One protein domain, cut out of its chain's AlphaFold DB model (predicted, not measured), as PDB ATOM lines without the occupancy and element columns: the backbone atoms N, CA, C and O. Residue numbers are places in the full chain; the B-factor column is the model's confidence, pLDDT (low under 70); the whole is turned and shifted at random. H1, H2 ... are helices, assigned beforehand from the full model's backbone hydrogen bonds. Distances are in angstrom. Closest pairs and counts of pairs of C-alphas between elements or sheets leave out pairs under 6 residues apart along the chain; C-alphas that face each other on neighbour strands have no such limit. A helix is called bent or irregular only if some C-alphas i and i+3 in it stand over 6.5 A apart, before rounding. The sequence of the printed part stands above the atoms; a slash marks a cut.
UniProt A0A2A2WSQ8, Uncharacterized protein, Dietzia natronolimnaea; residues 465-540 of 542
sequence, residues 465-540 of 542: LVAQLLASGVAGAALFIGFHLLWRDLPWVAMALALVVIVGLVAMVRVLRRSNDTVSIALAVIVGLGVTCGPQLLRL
ATOM      1  N   LEU A 465     274.356 293.614 182.370       95.00
ATOM      2  CA  LEU A 465     275.533 294.436 182.693       95.00
ATOM      3  C   LEU A 465     275.158 295.736 183.425       95.00
ATOM      4  O   LEU A 465     275.803 296.089 184.413       95.00
ATOM      5  N   VAL A 466     274.100 296.430 182.993       95.00
ATOM      6  CA  VAL A 466     273.593 297.638 183.668       95.00
ATOM      7  C   VAL A 466     273.030 297.301 185.051       95.00
ATOM      8  O   VAL A 466     273.323 298.010 186.012       95.00
ATOM      9  N   ALA A 467     272.292 296.197 185.192       94.81
ATOM     10  CA  ALA A 467     271.806 295.715 186.483       94.81
ATOM     11  C   ALA A 467     272.962 295.349 187.428       94.81
ATOM     12  O   ALA A 467     272.922 295.709 188.601       94.81
ATOM     13  N   GLN A 468     274.025 294.717 186.920       96.06
ATOM     14  CA  GLN A 468     275.225 294.389 187.692       96.06
ATOM     15  C   GLN A 468     275.997 295.650 188.117       96.06
ATOM     16  O   GLN A 468     276.476 295.729 189.250       96.06
ATOM     17  N   LEU A 469     276.081 296.664 187.247       97.12
ATOM     18  CA  LEU A 469     276.690 297.954 187.573       97.12
ATOM     19  C   LEU A 469     275.877 298.696 188.641       97.12
ATOM     20  O   LEU A 469     276.457 299.169 189.617       97.12
ATOM     21  N   LEU A 470     274.546 298.728 188.518       96.31
ATOM     22  CA  LEU A 470     273.652 299.293 189.532       96.31
ATOM     23  C   LEU A 470     273.741 298.524 190.856       96.31
ATOM     24  O   LEU A 470     273.851 299.152 191.906       96.31
ATOM     25  N   ALA A 471     273.791 297.190 190.829       95.75
ATOM     26  CA  ALA A 471     273.987 296.364 192.019       95.75
ATOM     27  C   ALA A 471     275.335 296.653 192.703       95.75
ATOM     28  O   ALA A 471     275.385 296.801 193.923       95.75
ATOM     29  N   SER A 472     276.417 296.815 191.931       95.75
ATOM     30  CA  SER A 472     277.728 297.201 192.470       95.75
ATOM     31  C   SER A 472     277.742 298.636 193.017       95.75
ATOM     32  O   SER A 472     278.352 298.890 194.054       95.75
ATOM     33  N   GLY A 473     277.003 299.556 192.387       97.38
ATOM     34  CA  GLY A 473     276.808 300.925 192.859       97.38
ATOM     35  C   GLY A 473     276.024 300.983 194.170       97.38
ATOM     36  O   GLY A 473     276.434 301.679 195.094       97.38
ATOM     37  N   VAL A 474     274.950 300.198 194.299       97.06
ATOM     38  CA  VAL A 474     274.171 300.064 195.543       97.06
ATOM     39  C   VAL A 474     275.002 299.395 196.640       97.06
ATOM     40  O   VAL A 474     274.986 299.867 197.776       97.06
ATOM     41  N   ALA A 475     275.786 298.361 196.323       95.81
ATOM     42  CA  ALA A 475     276.709 297.743 197.276       95.81
ATOM     43  C   ALA A 475     277.797 298.731 197.745       95.81
ATOM     44  O   ALA A 475     278.079 298.819 198.941       95.81
ATOM     45  N   GLY A 476     278.358 299.527 196.829       95.44
ATOM     46  CA  GLY A 476     279.301 300.601 197.144       95.44
ATOM     47  C   GLY A 476     278.675 301.709 197.994       95.44
ATOM     48  O   GLY A 476     279.287 302.156 198.962       95.44
ATOM     49  N   ALA A 477     277.433 302.103 197.703       95.25
ATOM     50  CA  ALA A 477     276.680 303.067 198.501       95.25
ATOM     51  C   ALA A 477     276.379 302.529 199.908       95.25
ATOM     52  O   ALA A 477     276.571 303.248 200.884       95.25
ATOM     53  N   ALA A 478     275.987 301.259 200.048       92.12
ATOM     54  CA  ALA A 478     275.788 300.622 201.349       92.12
ATOM     55  C   ALA A 478     277.092 300.569 202.168       92.12
ATOM     56  O   ALA A 478     277.087 300.887 203.358       92.12
ATOM     57  N   LEU A 479     278.224 300.251 201.525       91.56
ATOM     58  CA  LEU A 479     279.549 300.289 202.150       91.56
ATOM     59  C   LEU A 479     279.933 301.717 202.581       91.56
ATOM     60  O   LEU A 479     280.454 301.914 203.680       91.56
ATOM     61  N   PHE A 480     279.628 302.719 201.750       89.75
ATOM     62  CA  PHE A 480     279.852 304.135 202.044       89.75
ATOM     63  C   PHE A 480     278.980 304.634 203.206       89.75
ATOM     64  O   PHE A 480     279.496 305.304 204.098       89.75
ATOM     65  N   ILE A 481     277.697 304.257 203.262       90.50
ATOM     66  CA  ILE A 481     276.809 304.539 204.403       90.50
ATOM     67  C   ILE A 481     277.364 303.883 205.675       90.50
ATOM     68  O   ILE A 481     277.453 304.548 206.705       90.50
ATOM     69  N   GLY A 482     277.791 302.617 205.604       87.06
ATOM     70  CA  GLY A 482     278.399 301.911 206.734       87.06
ATOM     71  C   GLY A 482     279.649 302.621 207.261       87.06
ATOM     72  O   GLY A 482     279.772 302.841 208.463       87.06
ATOM     73  N   PHE A 483     280.535 303.062 206.366       85.12
ATOM     74  CA  PHE A 483     281.724 303.843 206.712       85.12
ATOM     75  C   PHE A 483     281.381 305.229 207.285       85.12
ATOM     76  O   PHE A 483     281.982 305.648 208.271       85.12
ATOM     77  N   HIS A 484     280.394 305.923 206.716       87.94
ATOM     78  CA  HIS A 484     279.948 307.238 207.178       87.94
ATOM     79  C   HIS A 484     279.321 307.176 208.582       87.94
ATOM     80  O   HIS A 484     279.623 308.009 209.435       87.94
ATOM     81  N   LEU A 485     278.501 306.154 208.856       82.12
ATOM     82  CA  LEU A 485     277.985 305.852 210.197       82.12
ATOM     83  C   LEU A 485     279.130 305.531 211.169       82.12
ATOM     84  O   LEU A 485     279.181 306.085 212.266       82.12
ATOM     85  N   LEU A 486     280.090 304.703 210.744       83.06
ATOM     86  CA  LEU A 486     281.247 304.333 211.559       83.06
ATOM     87  C   LEU A 486     282.098 305.553 211.943       83.06
ATOM     88  O   LEU A 486     282.519 305.655 213.088       83.06
ATOM     89  N   TRP A 487     282.313 306.506 211.032       83.38
ATOM     90  CA  TRP A 487     283.031 307.751 211.333       83.38
ATOM     91  C   TRP A 487     282.241 308.718 212.215       83.38
ATOM     92  O   TRP A 487     282.840 309.390 213.053       83.38
ATOM     93  N   ARG A 488     280.916 308.799 212.037       84.81
ATOM     94  CA  ARG A 488     280.061 309.724 212.790       84.81
ATOM     95  C   ARG A 488     279.862 309.287 214.241       84.81
ATOM     96  O   ARG A 488     279.922 310.129 215.130       84.81
ATOM     97  N   ASP A 489     279.621 307.996 214.468       85.44
ATOM     98  CA  ASP A 489     279.223 307.468 215.780       85.44
ATOM     99  C   ASP A 489     280.334 306.665 216.487       85.44
ATOM    100  O   ASP A 489     280.352 306.606 217.716       85.44
ATOM    101  N   LEU A 490     281.284 306.061 215.755       87.94
ATOM    102  CA  LEU A 490     282.380 305.252 216.320       87.94
ATOM    103  C   LEU A 490     283.759 305.570 215.688       87.94
ATOM    104  O   LEU A 490     284.432 304.656 215.192       87.94
ATOM    105  N   PRO A 491     284.249 306.826 215.738       84.56
ATOM    106  CA  PRO A 491     285.509 307.219 215.096       84.56
ATOM    107  C   PRO A 491     286.721 306.382 215.546       84.56
ATOM    108  O   PRO A 491     287.629 306.135 214.757       84.56
ATOM    109  N   TRP A 492     286.720 305.859 216.777       84.62
ATOM    110  CA  TRP A 492     287.737 304.918 217.265       84.62
ATOM    111  C   TRP A 492     287.744 303.582 216.504       84.62
ATOM    112  O   TRP A 492     288.811 303.073 216.159       84.62
ATOM    113  N   VAL A 493     286.568 303.029 216.190       84.31
ATOM    114  CA  VAL A 493     286.445 301.797 215.393       84.31
ATOM    115  C   VAL A 493     286.767 302.081 213.928       84.31
ATOM    116  O   VAL A 493     287.421 301.266 213.284       84.31
ATOM    117  N   ALA A 494     286.400 303.259 213.415       85.81
ATOM    118  CA  ALA A 494     286.794 303.699 212.081       85.81
ATOM    119  C   ALA A 494     288.322 303.801 211.921       85.81
ATOM    120  O   ALA A 494     288.866 303.313 210.931       85.81
ATOM    121  N   MET A 495     289.026 304.362 212.913       84.94
ATOM    122  CA  MET A 495     290.495 304.394 212.952       84.94
ATOM    123  C   MET A 495     291.101 302.986 213.007       84.94
ATOM    124  O   MET A 495     292.025 302.692 212.250       84.94
ATOM    125  N   ALA A 496     290.561 302.096 213.846       85.06
ATOM    126  CA  ALA A 496     291.024 300.710 213.926       85.06
ATOM    127  C   ALA A 496     290.820 299.953 212.599       85.06
ATOM    128  O   ALA A 496     291.736 299.286 212.122       85.06
ATOM    129  N   LEU A 497     289.652 300.093 211.966       86.44
ATOM    130  CA  LEU A 497     289.323 299.433 210.701       86.44
ATOM    131  C   LEU A 497     290.167 299.986 209.543       86.44
ATOM    132  O   LEU A 497     290.682 299.205 208.747       86.44
ATOM    133  N   ALA A 498     290.391 301.303 209.485       85.88
ATOM    134  CA  ALA A 498     291.304 301.914 208.519       85.88
ATOM    135  C   ALA A 498     292.740 301.383 208.680       85.88
ATOM    136  O   ALA A 498     293.375 301.017 207.692       85.88
ATOM    137  N   LEU A 499     293.233 301.264 209.917       86.50
ATOM    138  CA  LEU A 499     294.559 300.716 210.204       86.50
ATOM    139  C   LEU A 499     294.662 299.231 209.814       86.50
ATOM    140  O   LEU A 499     295.645 298.834 209.189       86.50
ATOM    141  N   VAL A 500     293.630 298.425 210.086       88.88
ATOM    142  CA  VAL A 500     293.544 297.023 209.633       88.88
ATOM    143  C   VAL A 500     293.537 296.922 208.105       88.88
ATOM    144  O   VAL A 500     294.245 296.078 207.559       88.88
ATOM    145  N   VAL A 501     292.810 297.794 207.397       89.12
ATOM    146  CA  VAL A 501     292.812 297.846 205.923       89.12
ATOM    147  C   VAL A 501     294.194 298.210 205.378       89.12
ATOM    148  O   VAL A 501     294.667 297.549 204.456       89.12
ATOM    149  N   ILE A 502     294.879 299.197 205.965       86.88
ATOM    150  CA  ILE A 502     296.243 299.584 205.569       86.88
ATOM    151  C   ILE A 502     297.213 298.412 205.771       86.88
ATOM    152  O   ILE A 502     297.954 298.064 204.851       86.88
ATOM    153  N   VAL A 503     297.177 297.754 206.935       84.88
ATOM    154  CA  VAL A 503     298.010 296.572 207.221       84.88
ATOM    155  C   VAL A 503     297.679 295.417 206.273       84.88
ATOM    156  O   VAL A 503     298.596 294.779 205.763       84.88
ATOM    157  N   GLY A 504     296.399 295.173 205.976       87.25
ATOM    158  CA  GLY A 504     295.957 294.153 205.024       87.25
ATOM    159  C   GLY A 504     296.439 294.421 203.597       87.25
ATOM    160  O   GLY A 504     296.943 293.512 202.938       87.25
ATOM    161  N   LEU A 505     296.371 295.674 203.136       86.75
ATOM    162  CA  LEU A 505     296.866 296.078 201.819       86.75
ATOM    163  C   LEU A 505     298.394 295.932 201.730       86.75
ATOM    164  O   LEU A 505     298.906 295.366 200.766       86.75
ATOM    165  N   VAL A 506     299.126 296.373 202.759       81.06
ATOM    166  CA  VAL A 506     300.589 296.216 202.850       81.06
ATOM    167  C   VAL A 506     300.982 294.739 202.921       81.06
ATOM    168  O   VAL A 506     301.931 294.337 202.251       81.06
ATOM    169  N   ALA A 507     300.248 293.910 203.667       82.06
ATOM    170  CA  ALA A 507     300.467 292.468 203.730       82.06
ATOM    171  C   ALA A 507     300.228 291.801 202.367       82.06
ATOM    172  O   ALA A 507     301.060 291.005 201.934       82.06
ATOM    173  N   MET A 508     299.165 292.174 201.651       77.69
ATOM    174  CA  MET A 508     298.890 291.687 200.297       77.69
ATOM    175  C   MET A 508     300.005 292.095 199.322       77.69
ATOM    176  O   MET A 508     300.599 291.241 198.669       77.69
ATOM    177  N   VAL A 509     300.385 293.377 199.284       79.19
ATOM    178  CA  VAL A 509     301.478 293.882 198.429       79.19
ATOM    179  C   VAL A 509     302.827 293.233 198.774       79.19
ATOM    180  O   VAL A 509     303.606 292.926 197.875       79.19
ATOM    181  N   ARG A 510     303.097 292.954 200.054       75.81
ATOM    182  CA  ARG A 510     304.270 292.196 200.532       75.81
ATOM    183  C   ARG A 510     304.244 290.730 200.096       75.81
ATOM    184  O   ARG A 510     305.293 290.187 199.767       75.81
ATOM    185  N   VAL A 511     303.072 290.096 200.079       75.44
ATOM    186  CA  VAL A 511     302.885 288.728 199.566       75.44
ATOM    187  C   VAL A 511     303.036 288.673 198.041       75.44
ATOM    188  O   VAL A 511     303.494 287.654 197.532       75.44
ATOM    189  N   LEU A 512     302.739 289.757 197.313       79.06
ATOM    190  CA  LEU A 512     303.065 289.881 195.885       79.06
ATOM    191  C   LEU A 512     304.563 290.164 195.653       79.06
ATOM    192  O   LEU A 512     305.177 289.543 194.790       79.06
ATOM    193  N   ARG A 513     305.190 291.038 196.453       77.44
ATOM    194  CA  ARG A 513     306.644 291.308 196.452       77.44
ATOM    195  C   ARG A 513     307.439 290.222 197.200       77.44
ATOM    196  O   ARG A 513     308.253 290.525 198.071       77.44
ATOM    197  N   ARG A 514     307.184 288.945 196.897       71.19
ATOM    198  CA  ARG A 514     307.687 287.786 197.659       71.19
ATOM    199  C   ARG A 514     309.179 287.494 197.439       71.19
ATOM    200  O   ARG A 514     309.546 286.462 196.888       71.19
ATOM    201  N   SER A 515     310.037 288.380 197.933       58.62
ATOM    202  CA  SER A 515     311.493 288.233 197.919       58.62
ATOM    203  C   SER A 515     312.113 288.821 199.193       58.62
ATOM    204  O   SER A 515     312.441 289.998 199.240       58.62
ATOM    205  N   ASN A 516     312.252 287.978 200.221       58.59
ATOM    206  CA  ASN A 516     313.147 288.064 201.392       58.59
ATOM    207  C   ASN A 516     313.242 289.340 202.266       58.59
ATOM    208  O   ASN A 516     313.840 289.251 203.338       58.59
ATOM    209  N   ASP A 517     312.584 290.460 201.954       73.81
ATOM    210  CA  ASP A 517     312.537 291.674 202.797       73.81
ATOM    211  C   ASP A 517     311.677 291.512 204.072       73.81
ATOM    212  O   ASP A 517     311.023 292.435 204.567       73.81
ATOM    213  N   THR A 518     311.635 290.313 204.655       68.38
ATOM    214  CA  THR A 518     310.787 290.011 205.810       68.38
ATOM    215  C   THR A 518     311.146 290.895 207.005       68.38
ATOM    216  O   THR A 518     310.245 291.485 207.598       68.38
ATOM    217  N   VAL A 519     312.438 291.082 207.291       72.81
ATOM    218  CA  VAL A 519     312.911 291.959 208.376       72.81
ATOM    219  C   VAL A 519     312.697 293.440 208.042       72.81
ATOM    220  O   VAL A 519     312.186 294.179 208.878       72.81
ATOM    221  N   SER A 520     313.000 293.865 206.810       75.06
ATOM    222  CA  SER A 520     312.927 295.280 206.416       75.06
ATOM    223  C   SER A 520     311.503 295.845 206.498       75.06
ATOM    224  O   SER A 520     311.304 296.896 207.100       75.06
ATOM    225  N   ILE A 521     310.474 295.123 206.020       73.38
ATOM    226  CA  ILE A 521     309.074 295.576 206.192       73.38
ATOM    227  C   ILE A 521     308.465 295.171 207.554       73.38
ATOM    228  O   ILE A 521     307.473 295.768 207.958       73.38
ATOM    229  N   ALA A 522     309.076 294.272 208.341       79.00
ATOM    230  CA  ALA A 522     308.713 294.147 209.763       79.00
ATOM    231  C   ALA A 522     309.110 295.416 210.540       79.00
ATOM    232  O   ALA A 522     308.275 295.988 211.237       79.00
ATOM    233  N   LEU A 523     310.335 295.918 210.336       78.12
ATOM    234  CA  LEU A 523     310.754 297.238 210.821       78.12
ATOM    235  C   LEU A 523     309.895 298.354 210.205       78.12
ATOM    236  O   LEU A 523     309.428 299.220 210.935       78.12
ATOM    237  N   ALA A 524     309.597 298.264 208.903       81.38
ATOM    238  CA  ALA A 524     308.599 299.063 208.184       81.38
ATOM    239  C   ALA A 524     307.287 299.259 208.976       81.38
ATOM    240  O   ALA A 524     306.863 300.376 209.268       81.38
ATOM    241  N   VAL A 525     306.653 298.143 209.352       80.06
ATOM    242  CA  VAL A 525     305.377 298.120 210.082       80.06
ATOM    243  C   VAL A 525     305.537 298.607 211.522       80.06
ATOM    244  O   VAL A 525     304.700 299.377 211.978       80.06
ATOM    245  N   ILE A 526     306.601 298.218 212.233       83.19
ATOM    246  CA  ILE A 526     306.836 298.645 213.625       83.19
ATOM    247  C   ILE A 526     307.071 300.161 213.703       83.19
ATOM    248  O   ILE A 526     306.467 300.831 214.538       83.19
ATOM    249  N   VAL A 527     307.896 300.720 212.812       83.56
ATOM    250  CA  VAL A 527     308.166 302.166 212.746       83.56
ATOM    251  C   VAL A 527     306.927 302.931 212.279       83.56
ATOM    252  O   VAL A 527     306.587 303.944 212.885       83.56
ATOM    253  N   GLY A 528     306.205 302.434 211.268       80.75
ATOM    254  CA  GLY A 528     304.946 303.035 210.820       80.75
ATOM    255  C   GLY A 528     303.894 303.090 211.932       80.75
ATOM    256  O   GLY A 528     303.334 304.150 212.200       80.75
ATOM    257  N   LEU A 529     303.689 301.978 212.645       83.81
ATOM    258  CA  LEU A 529     302.768 301.908 213.781       83.81
ATOM    259  C   LEU A 529     303.216 302.828 214.929       83.81
ATOM    260  O   LEU A 529     302.387 303.515 215.519       83.81
ATOM    261  N   GLY A 530     304.522 302.903 215.207       81.00
ATOM    262  CA  GLY A 530     305.096 303.819 216.196       81.00
ATOM    263  C   GLY A 530     304.880 305.297 215.856       81.00
ATOM    264  O   GLY A 530     304.520 306.076 216.734       81.00
ATOM    265  N   VAL A 531     305.024 305.686 214.586       84.31
ATOM    266  CA  VAL A 531     304.776 307.063 214.120       84.31
ATOM    267  C   VAL A 531     303.283 307.408 214.138       84.31
ATOM    268  O   VAL A 531     302.922 308.514 214.536       84.31
ATOM    269  N   THR A 532     302.396 306.477 213.769       81.12
ATOM    270  CA  THR A 532     300.941 306.712 213.781       81.12
ATOM    271  C   THR A 532     300.343 306.693 215.194       81.12
ATOM    272  O   THR A 532     299.480 307.516 215.497       81.12
ATOM    273  N   CYS A 533     300.799 305.806 216.084       75.25
ATOM    274  CA  CYS A 533     300.303 305.730 217.463       75.25
ATOM    275  C   CYS A 533     301.049 306.640 218.449       75.25
ATOM    276  O   CYS A 533     300.484 306.957 219.491       75.25
ATOM    277  N   GLY A 534     302.266 307.102 218.147       82.81
ATOM    278  CA  GLY A 534     303.060 307.969 219.031       82.81
ATOM    279  C   GLY A 534     302.309 309.213 219.538       82.81
ATOM    280  O   GLY A 534     302.253 309.417 220.753       82.81
ATOM    281  N   PRO A 535     301.643 309.999 218.666       78.38
ATOM    282  CA  PRO A 535     300.833 311.144 219.086       78.38
ATOM    283  C   PRO A 535     299.624 310.779 219.963       78.38
ATOM    284  O   PRO A 535     299.205 311.594 220.782       78.38
ATOM    285  N   GLN A 536     299.066 309.569 219.817       73.88
ATOM    286  CA  GLN A 536     297.981 309.085 220.680       73.88
ATOM    287  C   GLN A 536     298.493 308.547 222.018       73.88
ATOM    288  O   GLN A 536     297.847 308.756 223.037       73.88
ATOM    289  N   LEU A 537     299.669 307.915 222.049       73.50
ATOM    290  CA  LEU A 537     300.277 307.441 223.293       73.50
ATOM    291  C   LEU A 537     300.649 308.615 224.211       73.50
ATOM    292  O   LEU A 537     300.405 308.563 225.412       73.50
ATOM    293  N   LEU A 538     301.163 309.707 223.633       71.81
ATOM    294  CA  LEU A 538     301.422 310.955 224.357       71.81
ATOM    295  C   LEU A 538     300.137 311.591 224.911       71.81
ATOM    296  O   LEU A 538     300.177 312.159 225.993       71.81
ATOM    297  N   ARG A 539     299.001 311.437 224.216       76.19
ATOM    298  CA  ARG A 539     297.660 311.863 224.667       76.19
ATOM    299  C   ARG A 539     296.991 310.938 225.691       76.19
ATOM    300  O   ARG A 539     295.889 311.237 226.139       76.19
ATOM    301  N   LEU A 540     297.609 309.798 225.993       73.25
ATOM    302  CA  LEU A 540     297.150 308.846 227.008       73.25
ATOM    303  C   LEU A 540     297.994 308.926 228.294       73.25
ATOM    304  O   LEU A 540     297.605 308.376 229.320       73.25
TER     305      LEU A 540
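Overview. This is residues 465 to 540 of the 542 residues of an uncharacterized protein of Dietzia natronolimnaea (UniProt A0A2A2WSQ8). Three long helices form a flat, open zigzag: H1 and H2 meet near their ends as a V, and H3 folds back beside H2. Residues 465 to 482 of H1 stick out. The printed part has 76 residues, is all helix, and is only just extended, close to loose, with a radius of gyration of the C-alphas of 17.2 A; it spans 47 by 38 by 10 A.

Along the chain. H1, residues 465 to 489, begins at C-alpha (275.533, 294.436, 182.693) and is 35.8 A long. H2, residues 491 to 512, is 31.3 A long. H3, residues 518 to 540, is 31.5 A long and ends at C-alpha (297.150, 308.846, 227.008).

Arrangement. H1, with residues 483 to 487 alone, touches H2; the closest C-alphas, of Trp 487 and Ala 494, are 5.6 A apart. They run opposite ways at a steep tilt of 51 degrees. H2 and H3 are near each other, their closest C-alphas 8.1 A apart. H1 and H3 are apart. H3 has a kink of 44 degrees near residue 534 and is only just irregular, with C-alphas 532 and 535 6.9 A apart. Every O i to N i+4 pair is within hydrogen-bond range in H1 and H2, and 17 of 19 in H3.

Size, cuts and confidence. The C-alphas of Leu 465 and Leu 538, the two farthest apart, are 51.8 A apart. The printed part has no cut, and both links are tight. Residues 515, 516 and 518 have pLDDT under 70.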